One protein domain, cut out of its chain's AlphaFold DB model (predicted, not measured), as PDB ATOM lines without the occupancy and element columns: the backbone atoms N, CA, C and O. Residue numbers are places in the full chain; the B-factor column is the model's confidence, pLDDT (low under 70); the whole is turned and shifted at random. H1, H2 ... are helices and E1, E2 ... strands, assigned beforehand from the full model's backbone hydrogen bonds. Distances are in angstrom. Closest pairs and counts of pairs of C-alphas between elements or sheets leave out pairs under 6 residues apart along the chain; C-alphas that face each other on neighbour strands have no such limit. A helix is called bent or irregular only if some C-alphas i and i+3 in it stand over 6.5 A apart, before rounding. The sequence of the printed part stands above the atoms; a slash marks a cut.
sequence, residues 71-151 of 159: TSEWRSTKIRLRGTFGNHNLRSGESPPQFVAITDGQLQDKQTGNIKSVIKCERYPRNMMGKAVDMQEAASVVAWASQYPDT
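What this domain is: This is residues 71 to 151 of the 159 residues of an uncharacterized protein of Aspergillus kawachii (UniProt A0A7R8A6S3). A two-stranded hairpin, E2 and E3, crosses over the second half of one long helix, H1, and a small three-stranded sheet, E1, E4 and E5, sits at one end of the hairpin, where H1 only grazes it. At the hairpin's other end the tip of its loop, residues 89 to 94, sticks out, and so do residues 127 to 132 of H1. The 81 printed residues hold five named strands and then one named helix, E1 E2 E3 E4 E5 H1, in the mixed class of helices and strands. The sheet order E1 - E4 - E5 is antiparallel, as is the pair E2 - E3. The whole is loose, with a radius of gyration of the C-alphas of 14.7 A, and flat, spanning 45 by 37 by 18 A.

How they stand to each other: In the larger sheet E4, residues 105 to 109, is the inner strand, and E1, residues 72 to 75, and E5, residues 115 to 119, are the edge strands. E1 and E4 are antiparallel at 156 degrees, with N 73 and O 108 within hydrogen-bond range at 2.8 A. E4 and E5 form a hairpin, antiparallel at 165 degrees, with N 119 and O 105 at 2.8 A. E3, residues 98 to 102, runs on into E4 across a break of 2 residues, at 93 degrees. E3 forms a hairpin with E2, residues 80 to 84, antiparallel at 153 degrees, with N 81 and O 101 at 2.8 A. E2 and E5 are apart, and so are E3 and E5. H1, residues 126 to 147, has 17 pairs of C-alphas within 8 A of E2, the closest being those of Gly 83 and Ala 143, 3.8 A apart. Between E3 and H1 the closest C-alphas are those of Ala 101 and Ser 140, at 5.0 A. H1 only grazes the larger sheet, with its residues 137 to 147; the closest C-alphas of E5 and H1 are those of Ile 115 and Trp 144, at 8.0 A. In H1, 16 of 18 O i to N i+4 pairs are within hydrogen-bond range.

Where its parts are: E1 begins at C-alpha 72, (33.574, -79.602, 10.884). E2 and E3 are each 13.2 A from first to last C-alpha, E4 13.3 A and E5 10.7 A. H1 is 26.8 A long, from C-alpha 126 at (22.093, -94.927, 33.322) to C-alpha 147 at (21.126, -70.797, 21.651). It is irregular, with C-alphas 128 and 131 9.2 A apart, and has a kink of 54 degrees near residue 133.

The domain as a whole: The two C-alphas farthest apart, those of Thr 71 and Ser 92, are 45.3 A apart. The printed part has no cut. The link E2 to E3, 13 residues, is long. The mean pLDDT of the printed part is 81.5; residues 85 to 89, 125 to 126, 128 and 151 are under 70.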
ATOM      1  N   THR A  71      33.734 -79.960   6.754       89.25
ATOM      2  CA  THR A  71      33.741 -78.555   7.193       89.25
ATOM      3  C   THR A  71      33.652 -78.434   8.713       89.25
ATOM      4  O   THR A  71      33.373 -77.368   9.245       89.25
ATOM      5  N   SER A  72      33.824 -79.532   9.449       91.94
ATOM      6  CA  SER A  72      33.574 -79.602  10.884       91.94
ATOM      7  C   SER A  72      34.683 -80.350  11.604       91.94
ATOM      8  O   SER A  72      35.432 -81.112  10.995       91.94
ATOM      9  N   GLU A  73      34.828 -80.086  12.892       93.31
ATOM     10  CA  GLU A  73      35.890 -80.643  13.718       93.31
ATOM     11  C   GLU A  73      35.431 -80.881  15.152       93.31
ATOM     12  O   GLU A  73      34.666 -80.105  15.726       93.31
ATOM     13  N   TRP A  74      35.920 -81.968  15.741       95.06
ATOM     14  CA  TRP A  74      35.656 -82.289  17.136       95.06
ATOM     15  C   TRP A  74      36.597 -81.521  18.063       95.06
ATOM     16  O   TRP A  74      37.826 -81.569  17.929       95.06
ATOM     17  N   ARG A  75      36.019 -80.835  19.047       94.88
ATOM     18  CA  ARG A  75      36.720 -80.069  20.079       94.88
ATOM     19  C   ARG A  75      36.491 -80.676  21.460       94.88
ATOM     20  O   ARG A  75      35.391 -81.111  21.782       94.88
ATOM     21  N   SER A  76      37.544 -80.658  22.275       93.94
ATOM     22  CA  SER A  76      37.527 -81.056  23.691       93.94
ATOM     23  C   SER A  76      37.322 -79.892  24.658       93.94
ATOM     24  O   SER A  76      37.259 -80.092  25.869       93.94
ATOM     25  N   THR A  77      37.260 -78.661  24.146       93.75
ATOM     26  CA  THR A  77      36.962 -77.486  24.960       93.75
ATOM     27  C   THR A  77      35.529 -77.561  25.464       93.75
ATOM     28  O   THR A  77      34.633 -77.952  24.727       93.75
ATOM     29  N   LYS A  78      35.302 -77.157  26.713       91.44
ATOM     30  CA  LYS A  78      33.958 -77.117  27.292       91.44
ATOM     31  C   LYS A  78      33.266 -75.814  26.918       91.44
ATOM     32  O   LYS A  78      33.839 -74.742  27.116       91.44
ATOM     33  N   ILE A  79      32.024 -75.897  26.457       90.88
ATOM     34  CA  ILE A  79      31.178 -74.740  26.160       90.88
ATOM     35  C   ILE A  79      30.022 -74.703  27.153       90.88
ATOM     36  O   ILE A  79      29.414 -75.727  27.464       90.88
ATOM     37  N   ARG A  80      29.736 -73.507  27.675       90.50
ATOM     38  CA  ARG A  80      28.567 -73.263  28.523       90.50
ATOM     39  C   ARG A  80      27.377 -72.922  27.641       90.50
ATOM     40  O   ARG A  80      27.388 -71.878  26.995       90.50
ATOM     41  N   LEU A  81      26.363 -73.771  27.674       87.69
ATOM     42  CA  LEU A  81      25.094 -73.568  26.998       87.69
ATOM     43  C   LEU A  81      24.055 -73.101  28.010       87.69
ATOM     44  O   LEU A  81      23.917 -73.700  29.075       87.69
ATOM     45  N   ARG A  82      23.334 -72.024  27.707       86.19
ATOM     46  CA  ARG A  82      22.291 -71.475  28.584       86.19
ATOM     47  C   ARG A  82      20.925 -71.708  27.963       86.19
ATOM     48  O   ARG A  82      20.647 -71.195  26.886       86.19
ATOM     49  N   GLY A  83      20.093 -72.470  28.658       76.12
ATOM     50  CA  GLY A  83      18.697 -72.686  28.308       76.12
ATOM     51  C   GLY A  83      17.790 -71.962  29.289       76.12
ATOM     52  O   GLY A  83      18.106 -71.852  30.474       76.12
ATOM     53  N   THR A  84      16.652 -71.497  28.798       76.00
ATOM     54  CA  THR A  84      15.599 -70.910  29.622       76.00
ATOM     55  C   THR A  84      14.425 -71.878  29.630       76.00
ATOM     56  O   THR A  84      13.940 -72.251  28.564       76.00
ATOM     57  N   PHE A  85      13.981 -72.309  30.812       69.75
ATOM     58  CA  PHE A  85      12.885 -73.272  30.952       69.75
ATOM     59  C   PHE A  85      11.682 -72.615  31.619       69.75
ATOM     60  O   PHE A  85      11.844 -71.921  32.614       69.75
ATOM     61  N   GLY A  86      10.478 -72.881  31.105       63.22
ATOM     62  CA  GLY A  86       9.226 -72.465  31.740       63.22
ATOM     63  C   GLY A  86       9.016 -70.948  31.758       63.22
ATOM     64  O   GLY A  86       9.291 -70.289  32.751       63.22
ATOM     65  N   ASN A  87       8.445 -70.405  30.681       63.91
ATOM     66  CA  ASN A  87       7.910 -69.035  30.683       63.91
ATOM     67  C   ASN A  87       6.444 -68.973  31.150       63.91
ATOM     68  O   ASN A  87       5.893 -67.890  31.333       63.91
ATOM     69  N   HIS A  88       5.786 -70.124  31.313       54.72
ATOM     70  CA  HIS A  88       4.385 -70.194  31.709       54.72
ATOM     71  C   HIS A  88       4.268 -70.064  33.235       54.72
ATOM     72  O   HIS A  88       4.864 -70.853  33.962       54.72
ATOM     73  N   ASN A  89       3.472 -69.093  33.696       58.75
ATOM     74  CA  ASN A  89       3.182 -68.761  35.104       58.75
ATOM     75  C   ASN A  89       4.221 -67.912  35.860       58.75
ATOM     76  O   ASN A  89       4.192 -67.896  37.090       58.75
ATOM     77  N   LEU A  90       5.087 -67.167  35.167       70.06
ATOM     78  CA  LEU A  90       5.907 -66.148  35.831       70.06
ATOM     79  C   LEU A  90       5.023 -65.013  36.356       70.06
ATOM     80  O   LEU A  90       4.183 -64.479  35.624       70.06
ATOM     81  N   ARG A  91       5.211 -64.625  37.620       75.31
ATOM     82  CA  ARG A  91       4.612 -63.392  38.147       75.31
ATOM     83  C   ARG A  91       5.289 -62.182  37.505       75.31
ATOM     84  O   ARG A  91       6.429 -62.257  37.052       75.31
ATOM     85  N   SER A  92       4.598 -61.043  37.480       74.19
ATOM     86  CA  SER A  92       5.195 -59.791  37.001       74.19
ATOM     87  C   SER A  92       6.484 -59.490  37.777       74.19
ATOM     88  O   SER A  92       6.451 -59.378  39.002       74.19
ATOM     89  N   GLY A  93       7.613 -59.410  37.066       74.31
ATOM     90  CA  GLY A  93       8.947 -59.202  37.639       74.31
ATOM     91  C   GLY A  93       9.782 -60.471  37.863       74.31
ATOM     92  O   GLY A  93      10.962 -60.354  38.187       74.31
ATOM     93  N   GLU A  94       9.230 -61.672  37.661       77.75
ATOM     94  CA  GLU A  94      10.002 -62.917  37.731       77.75
ATOM     95  C   GLU A  94      10.719 -63.200  36.406       77.75
ATOM     96  O   GLU A  94      10.147 -63.099  35.321       77.75
ATOM     97  N   SER A  95      11.995 -63.578  36.499       73.75
ATOM     98  CA  SER A  95      12.748 -64.102  35.360       73.75
ATOM     99  C   SER A  95      12.596 -65.619  35.296       73.75
ATOM    100  O   SER A  95      12.663 -66.273  36.340       73.75
ATOM    101  N   PRO A  96      12.436 -66.202  34.096       75.88
ATOM    102  CA  PRO A  96      12.394 -67.647  33.958       75.88
ATOM    103  C   PRO A  96      13.690 -68.281  34.475       75.88
ATOM    104  O   PRO A  96      14.773 -67.703  34.297       75.88
ATOM    105  N   PRO A  97      13.611 -69.468  35.101       74.69
ATOM    106  CA  PRO A  97      14.793 -70.161  35.571       74.69
ATOM    107  C   PRO A  97      15.748 -70.438  34.404       74.69
ATOM    108  O   PRO A  97      15.392 -71.047  33.390       74.69
ATOM    109  N   GLN A  98      16.986 -69.974  34.569       76.81
ATOM    110  CA  GLN A  98      18.073 -70.243  33.639       76.81
ATOM    111  C   GLN A  98      18.802 -71.512  34.056       76.81
ATOM    112  O   GLN A  98      19.236 -71.658  35.199       76.81
ATOM    113  N   PHE A  99      18.996 -72.405  33.099       77.56
ATOM    114  CA  PHE A  99      19.817 -73.589  33.258       77.56
ATOM    115  C   PHE A  99      21.116 -73.421  32.478       77.56
ATOM    116  O   PHE A  99      21.113 -72.948  31.340       77.56
ATOM    117  N   VAL A 100      22.230 -73.840  33.077       83.56
ATOM    118  CA  VAL A 100      23.535 -73.851  32.416       83.56
ATOM    119  C   VAL A 100      23.986 -75.293  32.234       83.56
ATOM    120  O   VAL A 100      24.368 -75.957  33.196       83.56
ATOM    121  N   ALA A 101      23.978 -75.757  30.990       85.00
ATOM    122  CA  ALA A 101      24.626 -76.994  30.589       85.00
ATOM    123  C   ALA A 101      26.091 -76.723  30.226       85.00
ATOM    124  O   ALA A 101      26.430 -75.669  29.691       85.00
ATOM    125  N   ILE A 102      26.976 -77.677  30.508       88.25
ATOM    126  CA  ILE A 102      28.385 -77.602  30.108       88.25
ATOM    127  C   ILE A 102      28.693 -78.830  29.265       88.25
ATOM    128  O   ILE A 102      28.540 -79.955  29.751       88.25
ATOM    129  N   THR A 103      29.123 -78.618  28.023       91.00
ATOM    130  CA  THR A 103      29.535 -79.707  27.130       91.00
ATOM    131  C   THR A 103      30.807 -80.375  27.654       91.00
ATOM    132  O   THR A 103      31.647 -79.732  28.291       91.00
ATOM    133  N   ASP A 104      30.959 -81.671  27.390       92.00
ATOM    134  CA  ASP A 104      32.225 -82.385  27.606       92.00
ATOM    135  C   ASP A 104      33.082 -82.420  26.323       92.00
ATOM    136  O   ASP A 104      34.279 -82.695  26.374       92.00
ATOM    137  N   GLY A 105      32.481 -82.047  25.194       94.56
ATOM    138  CA  GLY A 105      33.091 -81.785  23.896       94.56
ATOM    139  C   GLY A 105      32.004 -81.429  22.879       94.56
ATOM    140  O   GLY A 105      30.812 -81.469  23.197       94.56
ATOM    141  N   GLN A 106      32.390 -81.075  21.657       94.62
ATOM    142  CA  GLN A 106      31.428 -80.729  20.607       94.62
ATOM    143  C   GLN A 106      32.004 -80.900  19.205       94.62
ATOM    144  O   GLN A 106      33.210 -80.759  19.000       94.62
ATOM    145  N   LEU A 107      31.124 -81.144  18.238       94.38
ATOM    146  CA  LEU A 107      31.415 -80.958  16.822       94.38
ATOM    147  C   LEU A 107      31.113 -79.504  16.472       94.38
ATOM    148  O   LEU A 107      29.985 -79.047  16.671       94.38
ATOM    149  N   GLN A 108      32.097 -78.789  15.940       93.75
ATOM    150  CA  GLN A 108      31.932 -77.411  15.485       93.75
ATOM    151  C   GLN A 108      32.174 -77.293  13.995       93.75
ATOM    152  O   GLN A 108      33.023 -77.982  13.435       93.75
ATOM    153  N   ASP A 109      31.437 -76.394  13.364       91.50
ATOM    154  CA  ASP A 109      31.769 -75.904  12.039       91.50
ATOM    155  C   ASP A 109      33.074 -75.091  12.076       91.50
ATOM    156  O   ASP A 109      33.233 -74.201  12.910       91.50
ATOM    157  N   LYS A 110      34.005 -75.388  11.166       90.56
ATOM    158  CA  LYS A 110      35.340 -74.768  11.126       90.56
ATOM    159  C   LYS A 110      35.296 -73.281  10.764       90.56
ATOM    160  O   LYS A 110      36.211 -72.554  11.129       90.56
ATOM    161  N   GLN A 111      34.282 -72.840  10.015       90.44
ATOM    162  CA  GLN A 111      34.188 -71.460   9.531       90.44
ATOM    163  C   GLN A 111      33.407 -70.579  10.502       90.44
ATOM    164  O   GLN A 111      33.838 -69.481  10.837       90.44
ATOM    165  N   THR A 112      32.254 -71.068  10.954       89.88
ATOM    166  CA  THR A 112      31.319 -70.289  11.777       89.88
ATOM    167  C   THR A 112      31.525 -70.496  13.276       89.88
ATOM    168  O   THR A 112      31.051 -69.697  14.077       89.88
ATOM    169  N   GLY A 113      32.201 -71.576  13.684       88.56
ATOM    170  CA  GLY A 113      32.290 -71.990  15.086       88.56
ATOM    171  C   GLY A 113      30.978 -72.551  15.652       88.56
ATOM    172  O   GLY A 113      30.931 -72.923  16.830       88.56
ATOM    173  N   ASN A 114      29.924 -72.641  14.829       89.88
ATOM    174  CA  ASN A 114      28.612 -73.128  15.238       89.88
ATOM    175  C   ASN A 114      28.690 -74.579  15.705       89.88
ATOM    176  O   ASN A 114      29.323 -75.428  15.071       89.88
ATOM    177  N   ILE A 115      28.018 -74.866  16.818       90.62
ATOM    178  CA  ILE A 115      27.941 -76.211  17.385       90.62
ATOM    179  C   ILE A 115      26.936 -77.024  16.570       90.62
ATOM    180  O   ILE A 115      25.762 -76.671  16.510       90.62
ATOM    181  N   LYS A 116      27.403 -78.125  15.977       90.00
ATOM    182  CA  LYS A 116      26.593 -79.083  15.201       90.00
ATOM    183  C   LYS A 116      26.213 -80.330  15.995       90.00
ATOM    184  O   LYS A 116      25.280 -81.034  15.632       90.00
ATOM    185  N   SER A 117      26.968 -80.642  17.046       90.56
ATOM    186  CA  SER A 117      26.685 -81.755  17.949       90.56
ATOM    187  C   SER A 117      27.400 -81.543  19.280       90.56
ATOM    188  O   SER A 117      28.465 -80.922  19.318       90.56
ATOM    189  N   VAL A 118      26.840 -82.076  20.363       91.62
ATOM    190  CA  VAL A 118      27.395 -81.993  21.719       91.62
ATOM    191  C   VAL A 118      27.753 -83.382  22.235       91.62
ATOM    192  O   VAL A 118      27.043 -84.352  21.985       91.62
ATOM    193  N   ILE A 119      28.844 -83.472  22.988       91.00
ATOM    194  CA  ILE A 119      29.212 -84.663  23.753       91.00
ATOM    195  C   ILE A 119      28.884 -84.396  25.215       91.00
ATOM    196  O   ILE A 119      29.266 -83.363  25.779       91.00
ATOM    197  N   LYS A 120      28.210 -85.366  25.826       88.12
ATOM    198  CA  LYS A 120      28.002 -85.440  27.263       88.12
ATOM    199  C   LYS A 120      28.456 -86.807  27.755       88.12
ATOM    200  O   LYS A 120      28.070 -87.824  27.184       88.12
ATOM    201  N   CYS A 121      29.310 -86.824  28.773       86.12
ATOM    202  CA  CYS A 121      29.814 -88.053  29.371       86.12
ATOM    203  C   CYS A 121      29.496 -88.057  30.864       86.12
ATOM    204  O   CYS A 121      30.005 -87.232  31.629       86.12
ATOM    205  N   GLU A 122      28.661 -89.008  31.273       82.12
ATOM    206  CA  GLU A 122      28.265 -89.167  32.664       82.12
ATOM    207  C   GLU A 122      29.117 -90.201  33.389       82.12
ATOM    208  O   GLU A 122      29.569 -91.195  32.821       82.12
ATOM    209  N   ARG A 123      29.350 -89.945  34.680       72.94
ATOM    210  CA  ARG A 123      30.209 -90.792  35.522       72.94
ATOM    211  C   ARG A 123      29.612 -92.178  35.756       72.94
ATOM    212  O   ARG A 123      30.361 -93.136  35.920       72.94
ATOM    213  N   TYR A 124      28.289 -92.264  35.847       71.81
ATOM    214  CA  TYR A 124      27.598 -93.479  36.257       71.81
ATOM    215  C   TYR A 124      26.774 -94.057  35.110       71.81
ATOM    216  O   TYR A 124      26.222 -93.295  34.312       71.81
ATOM    217  N   PRO A 125      26.627 -95.391  35.049       68.50
ATOM    218  CA  PRO A 125      25.705 -96.007  34.112       68.50
ATOM    219  C   PRO A 125      24.267 -95.533  34.373       68.50
ATOM    220  O   PRO A 125      23.875 -95.241  35.508       68.50
ATOM    221  N   ARG A 126      23.459 -95.484  33.308       69.88
ATOM    222  CA  ARG A 126      22.093 -94.927  33.322       69.88
ATOM    223  C   ARG A 126      21.187 -95.536  34.403       69.88
ATOM    224  O   ARG A 126      20.317 -94.852  34.929       69.88
ATOM    225  N   ASN A 127      21.413 -96.792  34.779       72.50
ATOM    226  CA  ASN A 127      20.621 -97.497  35.788       72.50
ATOM    227  C   ASN A 127      20.819 -96.995  37.233       72.50
ATOM    228  O   ASN A 127      19.984 -97.306  38.077       72.50
ATOM    229  N   MET A 128      21.874 -96.228  37.536       67.75
ATOM    230  CA  MET A 128      22.149 -95.754  38.903       67.75
ATOM    231  C   MET A 128      21.541 -94.378  39.208       67.75
ATOM    232  O   MET A 128      21.135 -94.128  40.337       67.75
ATOM    233  N   MET A 129      21.482 -93.478  38.220       70.12
ATOM    234  CA  MET A 129      21.118 -92.060  38.413       70.12
ATOM    235  C   MET A 129      20.103 -91.549  37.372       70.12
ATOM    236  O   MET A 129      19.994 -90.340  37.166       70.12
ATOM    237  N   GLY A 130      19.359 -92.463  36.729       71.75
ATOM    238  CA  GLY A 130      18.561 -92.242  35.512       71.75
ATOM    239  C   GLY A 130      17.882 -90.878  35.414       71.75
ATOM    240  O   GLY A 130      18.257 -90.087  34.562       71.75
ATOM    241  N   LYS A 131      16.989 -90.528  36.351       77.75
ATOM    242  CA  LYS A 131      16.240 -89.255  36.290       77.75
ATOM    243  C   LYS A 131      17.129 -88.006  36.284       77.75
ATOM    244  O   LYS A 131      16.831 -87.051  35.577       77.75
ATOM    245  N   ALA A 132      18.195 -87.986  37.085       73.00
ATOM    246  CA  ALA A 132      19.088 -86.830  37.158       73.00
ATOM    247  C   ALA A 132      19.936 -86.702  35.884       73.00
ATOM    248  O   ALA A 132      20.138 -85.594  35.392       73.00
ATOM    249  N   VAL A 133      20.383 -87.838  35.341       75.06
ATOM    250  CA  VAL A 133      21.097 -87.912  34.059       75.06
ATOM    251  C   VAL A 133      20.188 -87.467  32.914       75.06
ATOM    252  O   VAL A 133      20.566 -86.579  32.158       75.06
ATOM    253  N   ASP A 134      18.962 -87.986  32.848       79.12
ATOM    254  CA  ASP A 134      17.982 -87.644  31.814       79.12
ATOM    255  C   ASP A 134      17.685 -86.137  31.808       79.12
ATOM    256  O   ASP A 134      17.657 -85.508  30.752       79.12
ATOM    257  N   MET A 135      17.521 -85.528  32.990       76.62
ATOM    258  CA  MET A 135      17.319 -84.082  33.100       76.62
ATOM    259  C   MET A 135      18.533 -83.283  32.621       76.62
ATOM    260  O   MET A 135      18.356 -82.266  31.956       76.62
ATOM    261  N   GLN A 136      19.760 -83.714  32.929       76.50
ATOM    262  CA  GLN A 136      20.973 -83.021  32.479       76.50
ATOM    263  C   GLN A 136      21.203 -83.161  30.970       76.50
ATOM    264  O   GLN A 136      21.568 -82.182  30.311       76.50
ATOM    265  N   GLU A 137      20.960 -84.348  30.412       81.19
ATOM    266  CA  GLU A 137      21.024 -84.612  28.973       81.19
ATOM    267  C   GLU A 137      19.976 -83.778  28.228       81.19
ATOM    268  O   GLU A 137      20.324 -83.004  27.331       81.19
ATOM    269  N   ALA A 138      18.709 -83.847  28.654       81.62
ATOM    270  CA  ALA A 138      17.619 -83.072  28.067       81.62
ATOM    271  C   ALA A 138      17.889 -81.568  28.158       81.62
ATOM    272  O   ALA A 138      17.728 -80.841  27.175       81.62
ATOM    273  N   ALA A 139      18.364 -81.096  29.312       80.44
ATOM    274  CA  ALA A 139      18.646 -79.685  29.485       80.44
ATOM    275  C   ALA A 139      19.815 -79.203  28.614       80.44
ATOM    276  O   ALA A 139      19.790 -78.071  28.133       80.44
ATOM    277  N   SER A 140      20.801 -80.066  28.347       83.62
ATOM    278  CA  SER A 140      21.899 -79.773  27.418       83.62
ATOM    279  C   SER A 140      21.410 -79.633  25.978       83.62
ATOM    280  O   SER A 140      21.791 -78.678  25.299       83.62
ATOM    281  N   VAL A 141      20.533 -80.534  25.527       84.44
ATOM    282  CA  VAL A 141      19.951 -80.483  24.177       84.44
ATOM    283  C   VAL A 141      19.070 -79.247  24.005       84.44
ATOM    284  O   VAL A 141      19.222 -78.517  23.028       84.44
ATOM    285  N   VAL A 142      18.192 -78.960  24.970       83.75
ATOM    286  CA  VAL A 142      17.314 -77.781  24.909       83.75
ATOM    287  C   VAL A 142      18.121 -76.483  24.956       83.75
ATOM    288  O   VAL A 142      17.832 -75.560  24.194       83.75
ATOM    289  N   ALA A 143      19.154 -76.401  25.802       84.81
ATOM    290  CA  ALA A 143      20.035 -75.236  25.850       84.81
ATOM    291  C   ALA A 143      20.782 -75.029  24.523       84.81
ATOM    292  O   ALA A 143      20.873 -73.897  24.053       84.81
ATOM    293  N   TRP A 144      21.267 -76.107  23.895       85.31
ATOM    294  CA  TRP A 144      21.888 -76.041  22.572       85.31
ATOM    295  C   TRP A 144      20.908 -75.523  21.513       85.31
ATOM    296  O   TRP A 144      21.199 -74.512  20.877       85.31
ATOM    297  N   ALA A 145      19.735 -76.149  21.383       83.19
ATOM    298  CA  ALA A 145      18.723 -75.771  20.394       83.19
ATOM    299  C   ALA A 145      18.209 -74.333  20.579       83.19
ATOM    300  O   ALA A 145      17.912 -73.647  19.606       83.19
ATOM    301  N   SER A 146      18.132 -73.859  21.828       80.00
ATOM    302  CA  SER A 146      17.704 -72.487  22.134       80.00
ATOM    303  C   SER A 146      18.750 -71.442  21.743       80.00
ATOM    304  O   SER A 146      18.394 -70.351  21.307       80.00
ATOM    305  N   GLN A 147      20.039 -71.743  21.930       80.00
ATOM    306  CA  GLN A 147      21.126 -70.797  21.651       80.00
ATOM    307  C   GLN A 147      21.608 -70.823  20.204       80.00
ATOM    308  O   GLN A 147      22.082 -69.805  19.707       80.00
ATOM    309  N   TYR A 148      21.495 -71.974  19.546       80.62
ATOM    310  CA  TYR A 148      21.920 -72.192  18.167       80.62
ATOM    311  C   TYR A 148      20.756 -72.795  17.368       80.62
ATOM    312  O   TYR A 148      20.827 -73.964  16.980       80.62
ATOM    313  N   PRO A 149      19.656 -72.044  17.173       73.56
ATOM    314  CA  PRO A 149      18.515 -72.528  16.409       73.56
ATOM    315  C   PRO A 149      18.914 -72.761  14.953       73.56
ATOM    316  O   PRO A 149      19.725 -72.016  14.397       73.56
ATOM    317  N   ASP A 150      18.319 -73.776  14.331       70.75
ATOM    318  CA  ASP A 150      18.540 -74.038  12.915       70.75
ATOM    319  C   ASP A 150      18.010 -72.853  12.094       70.75
ATOM    320  O   ASP A 150      16.862 -72.424  12.252       70.75
ATOM    321  N   THR A 151      18.870 -72.261  11.267       62.00
ATOM    322  CA  THR A 151      18.548 -71.052  10.494       62.00
ATOM    323  C   THR A 151      17.788 -71.344   9.206       62.00
ATOM    324  O   THR A 151      17.505 -70.405   8.463       62.00
TER     325      THR A 151